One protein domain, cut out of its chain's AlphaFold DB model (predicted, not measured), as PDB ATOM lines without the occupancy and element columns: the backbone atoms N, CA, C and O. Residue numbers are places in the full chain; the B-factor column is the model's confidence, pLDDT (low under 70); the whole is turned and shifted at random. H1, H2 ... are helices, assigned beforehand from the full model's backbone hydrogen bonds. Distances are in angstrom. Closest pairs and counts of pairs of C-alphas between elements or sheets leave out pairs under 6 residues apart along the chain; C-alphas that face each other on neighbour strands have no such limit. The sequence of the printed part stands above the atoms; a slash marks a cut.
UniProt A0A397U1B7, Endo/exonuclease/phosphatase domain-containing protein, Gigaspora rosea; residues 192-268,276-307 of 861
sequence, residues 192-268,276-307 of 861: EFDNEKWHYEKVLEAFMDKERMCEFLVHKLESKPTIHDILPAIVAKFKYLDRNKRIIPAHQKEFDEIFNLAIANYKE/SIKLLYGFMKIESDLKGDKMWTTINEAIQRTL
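AT A GLANCE: This is residues 192 to 268 and 276 to 307 of the 861 residues of the protein "Endo/exonuclease/phosphatase domain-containing protein" of Gigaspora rosea (UniProt A0A397U1B7). Two groups of helices, H1, H2 and H6 at one end and H3 with H4 at the other, are set apart with short H5 between them, in a loose, open arrangement with few contacts. H2 and H6 cross in the first group, H3 meets the first part of H4 in the second, and the stretch of residues 223 to 231 spans from one group to the other, while residues 243 to 248 stick out. The printed part has 109 residues with six named helices, H1 to H6 in order along the chain, and no named strand; the class is all helix. The whole is only just loose, close to compact, with a radius of gyration of the C-alphas of 16.2 A and spans of 41 by 32 by 28 A.

IN THESE COORDINATES: H1 runs from residue 200, its C-alpha at (163.757, 130.956, 103.331), to residue 208, 13.4 A from first to last C-alpha. H2, residues 210 to 222, measures 18.5 A. H3, residues 232 to 240, measures 11.9 A. H4, residues 250 to 268, is the longest helix at 27.1 A and ends at C-alpha 268 at (164.597, 114.204, 87.778). H5, residues 276 to 285, measures 14.8 A. H6, residues 293 to 306, measures 20.1 A and ends at C-alpha 306 at (151.867, 144.593, 117.673).

HOW THE PARTS SIT: H2 touches H1 with residues 212 to 216 alone; the closest C-alphas, of Ala 206 and Met 213, are 4.4 A apart, and the two run opposite ways at a steep tilt of 53 degrees. H2 touches H6, the same way at a steep tilt of 47 degrees, with the closest C-alphas, of Cys 214 and Ala 302, 5.0 A apart. H1 and H6 are apart. H1 and H5 only just touch, with 3 pairs of C-alphas within 8 A, the closest those of Leu 204 and Gly 282 at 7.2 A; they run the same way at a shallow tilt of 17 degrees. H5 and H4 also only just touch, with 3 pairs within 8 A, through residues 262 to 266 of H4 alone; the closest C-alphas, of Ala 262 and Ile 277, are 6.7 A apart, and the lines are about perpendicular at 81 degrees. H3 touches residues 251 to 255 of H4 alone, at a steep tilt of 49 degrees, opposite ways, with the C-alphas of Ala 233 and His 251 closest at 5.4 A. The helix packing is mostly crossed, with one of these five pairs at a shallow tilt. Every O i to N i+4 pair is within hydrogen-bond range in H2, H3, H4, H5 and H6, and 4 of 5 are in H1.

THE WHOLE: The two C-alphas farthest apart, of Glu 268 and Leu 307, are 47.8 A apart. Residues 269 to 275 are cut out, and C-alphas 268 and 276 are 15.8 A apart across the cut. Of the links printed whole, H1 to H2 is tight, and H2 to H3, H3 to H4 and H5 to H6 are short. The mean pLDDT of the printed part is 70.3; 54 residues are under 70, among them residues 226 to 252 and 276 to 290.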
ATOM      1  N   GLU A 192     157.456 146.862 102.831       85.19
ATOM      2  CA  GLU A 192     157.395 145.619 102.053       85.19
ATOM      3  C   GLU A 192     157.981 144.447 102.853       85.19
ATOM      4  O   GLU A 192     158.712 144.631 103.826       85.19
ATOM      5  N   PHE A 193     157.644 143.216 102.463       82.94
ATOM      6  CA  PHE A 193     158.168 142.036 103.144       82.94
ATOM      7  C   PHE A 193     159.668 141.865 102.864       82.94
ATOM      8  O   PHE A 193     160.074 141.513 101.759       82.94
ATOM      9  N   ASP A 194     160.472 142.109 103.895       86.69
ATOM     10  CA  ASP A 194     161.932 142.013 103.861       86.69
ATOM     11  C   ASP A 194     162.430 140.566 103.649       86.69
ATOM     12  O   ASP A 194     162.570 139.777 104.590       86.69
ATOM     13  N   ASN A 195     162.696 140.231 102.384       83.62
ATOM     14  CA  ASN A 195     163.210 138.929 101.954       83.62
ATOM     15  C   ASN A 195     164.689 138.700 102.323       83.62
ATOM     16  O   ASN A 195     165.136 137.554 102.284       83.62
ATOM     17  N   GLU A 196     165.449 139.742 102.684       84.94
ATOM     18  CA  GLU A 196     166.830 139.594 103.162       84.94
ATOM     19  C   GLU A 196     166.828 139.221 104.650       84.94
ATOM     20  O   GLU A 196     167.412 138.212 105.049       84.94
ATOM     21  N   LYS A 197     166.078 139.963 105.475       89.19
ATOM     22  CA  LYS A 197     165.888 139.674 106.907       89.19
ATOM     23  C   LYS A 197     165.148 138.364 107.154       89.19
ATOM     24  O   LYS A 197     165.400 137.755 108.194       89.19
ATOM     25  N   TRP A 198     164.256 137.941 106.254       89.19
ATOM     26  CA  TRP A 198     163.477 136.699 106.350       89.19
ATOM     27  C   TRP A 198     163.604 135.820 105.101       89.19
ATOM     28  O   TRP A 198     162.615 135.344 104.540       89.19
ATOM     29  N   HIS A 199     164.849 135.557 104.704       85.62
ATOM     30  CA  HIS A 199     165.169 134.514 103.731       85.62
ATOM     31  C   HIS A 199     164.648 133.131 104.174       85.62
ATOM     32  O   HIS A 199     164.470 132.844 105.362       85.62
ATOM     33  N   TYR A 200     164.427 132.256 103.190       75.69
ATOM     34  CA  TYR A 200     163.757 130.956 103.331       75.69
ATOM     35  C   TYR A 200     164.213 130.112 104.536       75.69
ATOM     36  O   TYR A 200     163.383 129.638 105.312       75.69
ATOM     37  N   GLU A 201     165.521 129.938 104.716       80.75
ATOM     38  CA  GLU A 201     166.091 129.082 105.766       80.75
ATOM     39  C   GLU A 201     165.760 129.599 107.171       80.75
ATOM     40  O   GLU A 201     165.369 128.826 108.043       80.75
ATOM     41  N   LYS A 202     165.787 130.919 107.370       87.62
ATOM     42  CA  LYS A 202     165.426 131.546 108.644       87.62
ATOM     43  C   LYS A 202     163.928 131.436 108.947       87.62
ATOM     44  O   LYS A 202     163.540 131.343 110.110       87.62
ATOM     45  N   VAL A 203     163.081 131.393 107.916       86.12
ATOM     46  CA  VAL A 203     161.648 131.089 108.076       86.12
ATOM     47  C   VAL A 203     161.445 129.627 108.494       86.12
ATOM     48  O   VAL A 203     160.613 129.373 109.359       86.12
ATOM     49  N   LEU A 204     162.228 128.668 107.977       81.38
ATOM     50  CA  LEU A 204     162.214 127.287 108.492       81.38
ATOM     51  C   LEU A 204     162.669 127.221 109.957       81.38
ATOM     52  O   LEU A 204     162.023 126.559 110.767       81.38
ATOM     53  N   GLU A 205     163.757 127.918 110.306       86.25
ATOM     54  CA  GLU A 205     164.255 128.000 111.685       86.25
ATOM     55  C   GLU A 205     163.209 128.588 112.644       86.25
ATOM     56  O   GLU A 205     163.108 128.133 113.784       86.25
ATOM     57  N   ALA A 206     162.398 129.548 112.186       87.94
ATOM     58  CA  ALA A 206     161.298 130.102 112.968       87.94
ATOM     59  C   ALA A 206     160.245 129.045 113.329       87.94
ATOM     60  O   ALA A 206     159.788 129.014 114.462       87.94
ATOM     61  N   PHE A 207     159.916 128.097 112.445       81.19
ATOM     62  CA  PHE A 207     158.989 127.013 112.805       81.19
ATOM     63  C   PHE A 207     159.540 126.046 113.867       81.19
ATOM     64  O   PHE A 207     158.756 125.282 114.432       81.19
ATOM     65  N   MET A 208     160.842 126.065 114.162       84.81
ATOM     66  CA  MET A 208     161.465 125.203 115.174       84.81
ATOM     67  C   MET A 208     161.629 125.879 116.545       84.81
ATOM     68  O   MET A 208     161.870 125.173 117.522       84.81
ATOM     69  N   ASP A 209     161.466 127.202 116.647       89.56
ATOM     70  CA  ASP A 209     161.618 127.956 117.897       89.56
ATOM     71  C   ASP A 209     160.474 128.956 118.129       89.56
ATOM     72  O   ASP A 209     160.056 129.692 117.238       89.56
ATOM     73  N   LYS A 210     159.977 129.009 119.369       87.25
ATOM     74  CA  LYS A 210     158.798 129.806 119.728       87.25
ATOM     75  C   LYS A 210     159.034 131.307 119.555       87.25
ATOM     76  O   LYS A 210     158.148 132.013 119.077       87.25
ATOM     77  N   GLU A 211     160.206 131.793 119.953       90.00
ATOM     78  CA  GLU A 211     160.497 133.226 119.966       90.00
ATOM     79  C   GLU A 211     160.751 133.735 118.544       90.00
ATOM     80  O   GLU A 211     160.147 134.720 118.127       90.00
ATOM     81  N   ARG A 212     161.511 132.985 117.737       89.19
ATOM     82  CA  ARG A 212     161.708 133.255 116.304       89.19
ATOM     83  C   ARG A 212     160.411 133.164 115.498       89.19
ATOM     84  O   ARG A 212     160.215 133.974 114.592       89.19
ATOM     85  N   MET A 213     159.497 132.242 115.825       89.75
ATOM     86  CA  MET A 213     158.153 132.239 115.231       89.75
ATOM     87  C   MET A 213     157.378 133.510 115.597       89.75
ATOM     88  O   MET A 213     156.685 134.072 114.751       89.75
ATOM     89  N   CYS A 214     157.512 133.988 116.836       86.94
ATOM     90  CA  CYS A 214     156.900 135.233 117.293       86.94
ATOM     91  C   CYS A 214     157.469 136.449 116.536       86.94
ATOM     92  O   CYS A 214     156.699 137.237 115.993       86.94
ATOM     93  N   GLU A 215     158.797 136.555 116.395       90.69
ATOM     94  CA  GLU A 215     159.470 137.584 115.581       90.69
ATOM     95  C   GLU A 215     159.029 137.558 114.107       90.69
ATOM     96  O   GLU A 215     158.783 138.610 113.510       90.69
ATOM     97  N   PHE A 216     158.910 136.366 113.510       90.38
ATOM     98  CA  PHE A 216     158.455 136.196 112.129       90.38
ATOM     99  C   PHE A 216     157.001 136.649 111.950       90.38
ATOM    100  O   PHE A 216     156.680 137.340 110.982       90.38
ATOM    101  N   LEU A 217     156.126 136.295 112.895       86.75
ATOM    102  CA  LEU A 217     154.716 136.681 112.878       86.75
ATOM    103  C   LEU A 217     154.530 138.186 113.096       86.75
ATOM    104  O   LEU A 217     153.753 138.784 112.358       86.75
ATOM    105  N   VAL A 218     155.270 138.808 114.022       86.38
ATOM    106  CA  VAL A 218     155.304 140.275 114.192       86.38
ATOM    107  C   VAL A 218     155.711 140.943 112.878       86.38
ATOM    108  O   VAL A 218     154.936 141.717 112.319       86.38
ATOM    109  N   HIS A 219     156.846 140.546 112.292       88.62
ATOM    110  CA  HIS A 219     157.303 141.100 111.012       88.62
ATOM    111  C   HIS A 219     156.291 140.879 109.873       88.62
ATOM    112  O   HIS A 219     156.180 141.716 108.975       88.62
ATOM    113  N   LYS A 220     155.528 139.776 109.883       85.94
ATOM    114  CA  LYS A 220     154.502 139.506 108.862       85.94
ATOM    115  C   LYS A 220     153.154 140.194 109.114       85.94
ATOM    116  O   LYS A 220     152.350 140.268 108.188       85.94
ATOM    117  N   LEU A 221     152.925 140.728 110.314       81.56
ATOM    118  CA  LEU A 221     151.831 141.656 110.620       81.56
ATOM    119  C   LEU A 221     152.202 143.108 110.258       81.56
ATOM    120  O   LEU A 221     151.330 143.869 109.856       81.56
ATOM    121  N   GLU A 222     153.485 143.469 110.347       84.00
ATOM    122  CA  GLU A 222     154.022 144.817 110.072       84.00
ATOM    123  C   GLU A 222     154.364 145.087 108.590       84.00
ATOM    124  O   GLU A 222     154.638 146.230 108.209       84.00
ATOM    125  N   SER A 223     154.361 144.053 107.742       86.12
ATOM    126  CA  SER A 223     154.725 144.146 106.322       86.12
ATOM    127  C   SER A 223     153.574 143.805 105.382       86.12
ATOM    128  O   SER A 223     152.754 142.923 105.649       86.12
ATOM    129  N   LYS A 224     153.536 144.490 104.233       79.50
ATOM    130  CA  LYS A 224     152.538 144.281 103.177       79.50
ATOM    131  C   LYS A 224     152.439 142.790 102.798       79.50
ATOM    132  O   LYS A 224     153.465 142.098 102.701       79.50
ATOM    133  N   PRO A 225     151.223 142.267 102.541       72.06
ATOM    134  CA  PRO A 225     151.052 140.929 101.983       72.06
ATOM    135  C   PRO A 225     151.864 140.777 100.693       72.06
ATOM    136  O   PRO A 225     151.765 141.604  99.789       72.06
ATOM    137  N   THR A 226     152.680 139.725 100.602       66.81
ATOM    138  CA  THR A 226     153.510 139.488  99.416       66.81
ATOM    139  C   THR A 226     152.599 139.130  98.245       66.81
ATOM    140  O   THR A 226     151.827 138.175  98.344       66.81
ATOM    141  N   ILE A 227     152.678 139.883  97.144       58.84
ATOM    142  CA  ILE A 227     151.855 139.646  95.951       58.84
ATOM    143  C   ILE A 227     152.434 138.450  95.185       58.84
ATOM    144  O   ILE A 227     153.237 138.585  94.264       58.84
ATOM    145  N   HIS A 228     152.041 137.256  95.614       60.72
ATOM    146  CA  HIS A 228     152.266 136.007  94.900       60.72
ATOM    147  C   HIS A 228     150.909 135.418  94.530       60.72
ATOM    148  O   HIS A 228     150.077 135.188  95.410       60.72
ATOM    149  N   ASP A 229     150.694 135.158  93.241       52.69
ATOM    150  CA  ASP A 229     149.481 134.502  92.761       52.69
ATOM    151  C   ASP A 229     149.429 133.061  93.278       52.69
ATOM    152  O   ASP A 229     150.062 132.142  92.751       52.69
ATOM    153  N   ILE A 230     148.666 132.863  94.352       54.16
ATOM    154  CA  ILE A 230     148.377 131.539  94.892       54.16
ATOM    155  C   ILE A 230     147.551 130.795  93.838       54.16
ATOM    156  O   ILE A 230     146.444 131.217  93.501       54.16
ATOM    157  N   LEU A 231     148.083 129.678  93.330       65.62
ATOM    158  CA  LEU A 231     147.430 128.858  92.304       65.62
ATOM    159  C   LEU A 231     145.959 128.564  92.674       65.62
ATOM    160  O   LEU A 231     145.703 128.177  93.820       65.62
ATOM    161  N   PRO A 232     144.992 128.665  91.737       64.88
ATOM    162  CA  PRO A 232     143.567 128.525  92.050       64.88
ATOM    163  C   PRO A 232     143.184 127.242  92.801       64.88
ATOM    164  O   PRO A 232     142.333 127.299  93.685       64.88
ATOM    165  N   ALA A 233     143.850 126.112  92.533       54.59
ATOM    166  CA  ALA A 233     143.651 124.859  93.272       54.59
ATOM    167  C   ALA A 233     144.070 124.962  94.757       54.59
ATOM    168  O   ALA A 233     143.403 124.416  95.635       54.59
ATOM    169  N   ILE A 234     145.131 125.716  95.065       55.22
ATOM    170  CA  ILE A 234     145.580 125.983  96.440       55.22
ATOM    171  C   ILE A 234     144.598 126.937  97.139       55.22
ATOM    172  O   ILE A 234     144.207 126.688  98.281       55.22
ATOM    173  N   VAL A 235     144.123 127.983  96.446       59.22
ATOM    174  CA  VAL A 235     143.067 128.878  96.963       59.22
ATOM    175  C   VAL A 235     141.779 128.100  97.242       59.22
ATOM    176  O   VAL A 235     141.170 128.282  98.295       59.22
ATOM    177  N   ALA A 236     141.379 127.195  96.343       56.59
ATOM    178  CA  ALA A 236     140.234 126.311  96.536       56.59
ATOM    179  C   ALA A 236     140.420 125.417  97.772       56.59
ATOM    180  O   ALA A 236     139.546 125.396  98.634       56.59
ATOM    181  N   LYS A 237     141.579 124.767  97.925       57.03
ATOM    182  CA  LYS A 237     141.896 123.911  99.080       57.03
ATOM    183  C   LYS A 237     141.821 124.655 100.422       57.03
ATOM    184  O   LYS A 237     141.248 124.138 101.382       57.03
ATOM    185  N   PHE A 238     142.308 125.899 100.489       54.72
ATOM    186  CA  PHE A 238     142.130 126.756 101.673       54.72
ATOM    187  C   PHE A 238     140.674 127.203 101.887       54.72
ATOM    188  O   PHE A 238     140.225 127.288 103.027       54.72
ATOM    189  N   LYS A 239     139.928 127.477 100.811       52.56
ATOM    190  CA  LYS A 239     138.535 127.953 100.854       52.56
ATOM    191  C   LYS A 239     137.531 126.861 101.241       52.56
ATOM    192  O   LYS A 239     136.558 127.162 101.929       52.56
ATOM    193  N   TYR A 240     137.743 125.626 100.789       52.47
ATOM    194  CA  TYR A 240     136.835 124.496 101.016       52.47
ATOM    195  C   TYR A 240     137.228 123.627 102.219       52.47
ATOM    196  O   TYR A 240     136.370 122.914 102.736       52.47
ATOM    197  N   LEU A 241     138.466 123.747 102.729       48.91
ATOM    198  CA  LEU A 241     138.956 123.047 103.927       48.91
ATOM    199  C   LEU A 241     138.665 121.538 103.871       48.91
ATOM    200  O   LEU A 241     138.026 120.972 104.762       48.91
ATOM    201  N   ASP A 242     139.141 120.898 102.802       47.53
ATOM    202  CA  ASP A 242     138.831 119.510 102.455       47.53
ATOM    203  C   ASP A 242     139.205 118.533 103.581       47.53
ATOM    204  O   ASP A 242     140.376 118.262 103.852       47.53
ATOM    205  N   ARG A 243     138.184 118.013 104.270       44.62
ATOM    206  CA  ARG A 243     138.328 117.137 105.452       44.62
ATOM    207  C   ARG A 243     137.588 115.802 105.335       44.62
ATOM    208  O   ARG A 243     137.634 115.003 106.264       44.62
ATOM    209  N   ASN A 244     136.932 115.531 104.207       40.72
ATOM    210  CA  ASN A 244     136.176 114.296 104.005       40.72
ATOM    211  C   ASN A 244     137.015 113.246 103.257       40.72
ATOM    212  O   ASN A 244     137.105 113.262 102.034       40.72
ATOM    213  N   LYS A 245     137.609 112.300 103.995       49.22
ATOM    214  CA  LYS A 245     138.492 111.255 103.437       49.22
ATOM    215  C   LYS A 245     137.802 110.286 102.458       49.22
ATOM    216  O   LYS A 245     138.501 109.526 101.796       49.22
ATOM    217  N   ARG A 246     136.462 110.266 102.381       47.62
ATOM    218  CA  ARG A 246     135.699 109.297 101.565       47.62
ATOM    219  C   ARG A 246     135.358 109.795 100.154       47.62
ATOM    220  O   ARG A 246     134.956 108.986  99.324       47.62
ATOM    221  N   ILE A 247     135.508 111.092  99.869       48.16
ATOM    222  CA  ILE A 247     135.284 111.682  98.539       48.16
ATOM    223  C   ILE A 247     136.389 112.705  98.290       48.16
ATOM    224  O   ILE A 247     136.418 113.732  98.960       48.16
ATOM    225  N   ILE A 248     137.274 112.443  97.326       58.38
ATOM    226  CA  ILE A 248     138.312 113.389  96.891       58.38
ATOM    227  C   ILE A 248     137.667 114.406  95.930       58.38
ATOM    228  O   ILE A 248     137.215 113.995  94.859       58.38
ATOM    229  N   PRO A 249     137.597 115.710  96.264       62.94
ATOM    230  CA  PRO A 249     137.048 116.718  95.355       62.94
ATOM    231  C   PRO A 249     137.932 116.942  94.121       62.94
ATOM    232  O   PRO A 249     139.138 116.702  94.159       62.94
ATOM    233  N   ALA A 250     137.350 117.470  93.040       67.50
ATOM    234  CA  ALA A 250     138.077 117.727  91.792       67.50
ATOM    235  C   ALA A 250     139.316 118.620  92.002       67.50
ATOM    236  O   ALA A 250     140.411 118.244  91.593       67.50
ATOM    237  N   HIS A 251     139.178 119.725  92.744       62.19
ATOM    238  CA  HIS A 251     140.289 120.640  93.046       62.19
ATOM    239  C   HIS A 251     141.366 120.024  93.957       62.19
ATOM    240  O   HIS A 251     142.519 120.447  93.915       62.19
ATOM    241  N   GLN A 252     141.025 119.008  94.759       63.41
ATOM    242  CA  GLN A 252     142.006 118.248  95.538       63.41
ATOM    243  C   GLN A 252     142.778 117.270  94.644       63.41
ATOM    244  O   GLN A 252     143.985 117.134  94.813       63.41
ATOM    245  N   LYS A 253     142.117 116.641  93.661       72.19
ATOM    246  CA  LYS A 253     142.791 115.821  92.643       72.19
ATOM    247  C   LYS A 253     143.723 116.669  91.769       72.19
ATOM    248  O   LYS A 253     144.856 116.265  91.547       72.19
ATOM    249  N   GLU A 254     143.292 117.863  91.358       67.81
ATOM    250  CA  GLU A 254     144.142 118.842  90.658       67.81
ATOM    251  C   GLU A 254     145.336 119.286  91.518       67.81
ATOM    252  O   GLU A 254     146.465 119.313  91.031       67.81
ATOM    253  N   PHE A 255     145.120 119.588  92.807       72.19
ATOM    254  CA  PHE A 255     146.212 119.885  93.739       72.19
ATOM    255  C   PHE A 255     147.202 118.717  93.825       72.19
ATOM    256  O   PHE A 255     148.406 118.941  93.735       72.19
ATOM    257  N   ASP A 256     146.714 117.486  93.996       71.88
ATOM    258  CA  ASP A 256     147.567 116.306  94.148       71.88
ATOM    259  C   ASP A 256     148.314 115.984  92.841       71.88
ATOM    260  O   ASP A 256     149.465 115.559  92.893       71.88
ATOM    261  N   GLU A 257     147.729 116.239  91.669       73.06
ATOM    262  CA  GLU A 257     148.411 116.116  90.372       73.06
ATOM    263  C   GLU A 257     149.519 117.166  90.207       73.06
ATOM    264  O   GLU A 257     150.653 116.800  89.898       73.06
ATOM    265  N   ILE A 258     149.247 118.442  90.504       68.06
ATOM    266  CA  ILE A 258     150.255 119.522  90.488       68.06
ATOM    267  C   ILE A 258     151.390 119.225  91.484       68.06
ATOM    268  O   ILE A 258     152.568 119.408  91.176       68.06
ATOM    269  N   PHE A 259     151.046 118.740  92.676       66.88
ATOM    270  CA  PHE A 259     151.991 118.414  93.741       66.88
ATOM    271  C   PHE A 259     152.866 117.197  93.396       66.88
ATOM    272  O   PHE A 259     154.084 117.242  93.583       66.88
ATOM    273  N   ASN A 260     152.285 116.133  92.833       72.12
ATOM    274  CA  ASN A 260     153.051 114.975  92.368       72.12
ATOM    275  C   ASN A 260     153.932 115.315  91.156       72.12
ATOM    276  O   ASN A 260     155.060 114.831  91.092       72.12
ATOM    277  N   LEU A 261     153.477 116.184  90.245       69.44
ATOM    278  CA  LEU A 261     154.289 116.689  89.132       69.44
ATOM    279  C   LEU A 261     155.500 117.493  89.639       69.44
ATOM    280  O   LEU A 261     156.619 117.284  89.175       69.44
ATOM    281  N   ALA A 262     155.314 118.345  90.651       59.84
ATOM    282  CA  ALA A 262     156.418 119.055  91.300       59.84
ATOM    283  C   ALA A 262     157.419 118.095  91.979       59.84
ATOM    284  O   ALA A 262     158.629 118.294  91.874       59.84
ATOM    285  N   ILE A 263     156.936 117.027  92.627       61.53
ATOM    286  CA  ILE A 263     157.793 115.978  93.208       61.53
ATOM    287  C   ILE A 263     158.531 115.171  92.129       61.53
ATOM    288  O   ILE A 263     159.673 114.775  92.366       61.53
ATOM    289  N   ALA A 264     157.911 114.907  90.977       65.25
ATOM    290  CA  ALA A 264     158.546 114.205  89.862       65.25
ATOM    291  C   ALA A 264     159.693 115.040  89.278       65.25
ATOM    292  O   ALA A 264     160.838 114.595  89.301       65.25
ATOM    293  N   ASN A 265     159.418 116.292  88.896       57.34
ATOM    294  CA  ASN A 265     160.423 117.202  88.341       57.34
ATOM    295  C   ASN A 265     161.623 117.383  89.295       57.34
ATOM    296  O   ASN A 265     162.768 117.351  88.861       57.34
ATOM    297  N   TYR A 266     161.381 117.489  90.607       55.94
ATOM    298  CA  TYR A 266     162.439 117.601  91.626       55.94
ATOM    299  C   TYR A 266     163.263 116.315  91.835       55.94
ATOM    300  O   TYR A 266     164.378 116.371  92.353       55.94
ATOM    301  N   LYS A 267     162.738 115.145  91.454       60.94
ATOM    302  CA  LYS A 267     163.492 113.879  91.456       60.94
ATOM    303  C   LYS A 267     164.305 113.671  90.178       60.94
ATOM    304  O   LYS A 267     165.259 112.899  90.218       60.94
ATOM    305  N   GLU A 268     163.932 114.326  89.081       58.25
ATOM    306  CA  GLU A 268     164.597 114.204  87.778       58.25
ATOM    307  C   GLU A 268     165.634 115.319  87.527       58.25
ATOM    308  O   GLU A 268     166.695 115.036  86.975       58.25
ATOM    309  N   SER A 276     160.308 127.238  95.267       44.62
ATOM    310  CA  SER A 276     158.935 126.791  95.521       44.62
ATOM    311  C   SER A 276     158.821 125.309  95.896       44.62
ATOM    312  O   SER A 276     157.935 124.942  96.666       44.62
ATOM    313  N   ILE A 277     159.704 124.446  95.375       50.72
ATOM    314  CA  ILE A 277     159.671 123.006  95.674       50.72
ATOM    315  C   ILE A 277     160.497 122.693  96.924       50.72
ATOM    316  O   ILE A 277     160.041 121.924  97.773       50.72
ATOM    317  N   LYS A 278     161.647 123.368  97.107       54.09
ATOM    318  CA  LYS A 278     162.379 123.345  98.386       54.09
ATOM    319  C   LYS A 278     161.448 123.736  99.539       54.09
ATOM    320  O   LYS A 278     161.367 122.978 100.501       54.09
ATOM    321  N   LEU A 279     160.683 124.824  99.388       53.75
ATOM    322  CA  LEU A 279     159.690 125.329 100.346       53.75
ATOM    323  C   LEU A 279     158.701 124.247 100.812       53.75
ATOM    324  O   LEU A 279     158.587 123.988 102.010       53.75
ATOM    325  N   LEU A 280     158.016 123.585  99.873       49.00
ATOM    326  CA  LEU A 280     157.054 122.518 100.180       49.00
ATOM    327  C   LEU A 280     157.715 121.327 100.890       49.00
ATOM    328  O   LEU A 280     157.176 120.814 101.871       49.00
ATOM    329  N   TYR A 281     158.896 120.907 100.431       51.34
ATOM    330  CA  TYR A 281     159.609 119.766 101.009       51.34
ATOM    331  C   TYR A 281     160.188 120.070 102.402       51.34
ATOM    332  O   TYR A 281     160.241 119.182 103.254       51.34
ATOM    333  N   GLY A 282     160.560 121.331 102.653       58.06
ATOM    334  CA  GLY A 282     160.888 121.852 103.977       58.06
ATOM    335  C   GLY A 282     159.691 121.738 104.916       58.06
ATOM    336  O   GLY A 282     159.773 121.021 105.909       58.06
ATOM    337  N   PHE A 283     158.551 122.339 104.556       55.12
ATOM    338  CA  PHE A 283     157.324 122.298 105.364       55.12
ATOM    339  C   PHE A 283     156.871 120.882 105.751       55.12
ATOM    340  O   PHE A 283     156.403 120.676 106.869       55.12
ATOM    341  N   MET A 284     157.042 119.891 104.870       49.50
ATOM    342  CA  MET A 284     156.702 118.492 105.165       49.50
ATOM    343  C   MET A 284     157.655 117.792 106.142       49.50
ATOM    344  O   MET A 284     157.260 116.805 106.757       49.50
ATOM    345  N   LYS A 285     158.895 118.271 106.284       56.00
ATOM    346  CA  LYS A 285     159.914 117.701 107.185       56.00
ATOM    347  C   LYS A 285     159.991 118.388 108.550       56.00
ATOM    348  O   LYS A 285     160.809 117.999 109.380       56.00
ATOM    349  N   ILE A 286     159.153 119.393 108.796       59.75
ATOM    350  CA  ILE A 286     159.128 120.136 110.056       59.75
ATOM    351  C   ILE A 286     158.484 119.281 111.168       59.75
ATOM    352  O   ILE A 286     157.276 119.307 111.444       59.75
ATOM    353  N   GLU A 287     159.331 118.558 111.899       54.62
ATOM    354  CA  GLU A 287     159.022 117.994 113.221       54.62
ATOM    355  C   GLU A 287     158.993 119.096 114.299       54.62
ATOM    356  O   GLU A 287     159.595 118.992 115.359       54.62
ATOM    357  N   SER A 288     158.257 120.177 114.024       65.06
ATOM    358  CA  SER A 288     158.059 121.275 114.968       65.06
ATOM    359  C   SER A 288     157.241 120.838 116.177       65.06
ATOM    360  O   SER A 288     156.193 120.195 116.036       65.06
ATOM    361  N   ASP A 289     157.704 121.283 117.342       69.38
ATOM    362  CA  ASP A 289     156.996 121.274 118.616       69.38
ATOM    363  C   ASP A 289     155.852 122.304 118.675       69.38
ATOM    364  O   ASP A 289     154.953 122.178 119.506       69.38
ATOM    365  N   LEU A 290     155.854 123.322 117.806       68.31
ATOM    366  CA  LEU A 290     154.827 124.362 117.690       68.31
ATOM    367  C   LEU A 290     153.639 123.856 116.859       68.31
ATOM    368  O   LEU A 290     153.326 124.364 115.784       68.31
ATOM    369  N   LYS A 291     152.951 122.834 117.369       75.50
ATOM    370  CA  LYS A 291     151.704 122.303 116.794       75.50
ATOM    371  C   LYS A 291     150.530 122.571 117.739       75.50
ATOM    372  O   LYS A 291     150.702 122.648 118.955       75.50
ATOM    373  N   GLY A 292     149.338 122.760 117.168       74.38
ATOM    374  CA  GLY A 292     148.117 123.061 117.923       74.38
ATOM    375  C   GLY A 292     148.238 124.307 118.811       74.38
ATOM    376  O   GLY A 292     148.673 125.369 118.362       74.38
ATOM    377  N   ASP A 293     147.870 124.163 120.083       67.75
ATOM    378  CA  ASP A 293     147.716 125.263 121.042       67.75
ATOM    379  C   ASP A 293     149.010 126.047 121.316       67.75
ATOM    380  O   ASP A 293     148.946 127.246 121.592       67.75
ATOM    381  N   LYS A 294     150.191 125.424 121.164       75.81
ATOM    382  CA  LYS A 294     151.493 126.117 121.252       75.81
ATOM    383  C   LYS A 294     151.649 127.162 120.137       75.81
ATOM    384  O   LYS A 294     152.055 128.293 120.404       75.81
ATOM    385  N   MET A 295     151.282 126.810 118.901       78.00
ATOM    386  CA  MET A 295     151.301 127.743 117.766       78.00
ATOM    387  C   MET A 295     150.253 128.841 117.957       78.00
ATOM    388  O   MET A 295     150.559 130.014 117.774       78.00
ATOM    389  N   TRP A 296     149.041 128.492 118.405       73.25
ATOM    390  CA  TRP A 296     148.000 129.490 118.664       73.25
ATOM    391  C   TRP A 296     148.400 130.476 119.768       73.25
ATOM    392  O   TRP A 296     148.243 131.681 119.601       73.25
ATOM    393  N   THR A 297     148.990 129.997 120.864       78.06
ATOM    394  CA  THR A 297     149.547 130.855 121.925       78.06
ATOM    395  C   THR A 297     150.602 131.814 121.367       78.06
ATOM    396  O   THR A 297     150.530 133.013 121.617       78.06
ATOM    397  N   THR A 298     151.515 131.314 120.529       80.69
ATOM    398  CA  THR A 298     152.580 132.119 119.899       80.69
ATOM    399  C   THR A 298     152.028 133.165 118.919       80.69
ATOM    400  O   THR A 298     152.493 134.301 118.909       80.69
ATOM    401  N   ILE A 299     150.983 132.832 118.152       76.38
ATOM    402  CA  ILE A 299     150.257 133.785 117.295       76.38
ATOM    403  C   ILE A 299     149.599 134.888 118.129       76.38
ATOM    404  O   ILE A 299     149.696 136.060 117.772       76.38
ATOM    405  N   ASN A 300     148.960 134.545 119.250       78.31
ATOM    406  CA  ASN A 300     148.360 135.551 120.126       78.31
ATOM    407  C   ASN A 300     149.426 136.452 120.766       78.31
ATOM    408  O   ASN A 300     149.228 137.661 120.806       78.31
ATOM    409  N   GLU A 301     150.564 135.908 121.206       87.00
ATOM    410  CA  GLU A 301     151.688 136.705 121.718       87.00
ATOM    411  C   GLU A 301     152.256 137.661 120.658       87.00
ATOM    412  O   GLU A 301     152.460 138.835 120.962       87.00
ATOM    413  N   ALA A 302     152.434 137.206 119.413       85.62
ATOM    414  CA  ALA A 302     152.867 138.058 118.305       85.62
ATOM    415  C   ALA A 302     151.867 139.194 118.034       85.62
ATOM    416  O   ALA A 302     152.263 140.351 117.918       85.62
ATOM    417  N   ILE A 303     150.563 138.889 118.017       81.81
ATOM    418  CA  ILE A 303     149.510 139.904 117.877       81.81
ATOM    419  C   ILE A 303     149.576 140.907 119.036       81.81
ATOM    420  O   ILE A 303     149.612 142.106 118.776       81.81
ATOM    421  N   GLN A 304     149.654 140.454 120.295       84.38
ATOM    422  CA  GLN A 304     149.738 141.353 121.454       84.38
ATOM    423  C   GLN A 304     150.965 142.276 121.394       84.38
ATOM    424  O   GLN A 304     150.836 143.449 121.727       84.38
ATOM    425  N   ARG A 305     152.121 141.799 120.904       87.62
ATOM    426  CA  ARG A 305     153.321 142.635 120.691       87.62
ATOM    427  C   ARG A 305     153.126 143.742 119.644       87.62
ATOM    428  O   ARG A 305     153.830 144.742 119.711       87.62
ATOM    429  N   THR A 306     152.191 143.578 118.702       84.94
ATOM    430  CA  THR A 306     151.867 144.593 117.673       84.94
ATOM    431  C   THR A 306     150.752 145.569 118.071       84.94
ATOM    432  O   THR A 306     150.534 146.563 117.375       84.94
ATOM    433  N   LEU A 307     150.035 145.319 119.174       87.88
ATOM    434  CA  LEU A 307     148.989 146.225 119.654       87.88
ATOM    435  C   LEU A 307     149.599 147.443 120.363       87.88
ATOM    436  O   LEU A 307     150.559 147.333 121.121       87.88
TER     437      LEU A 307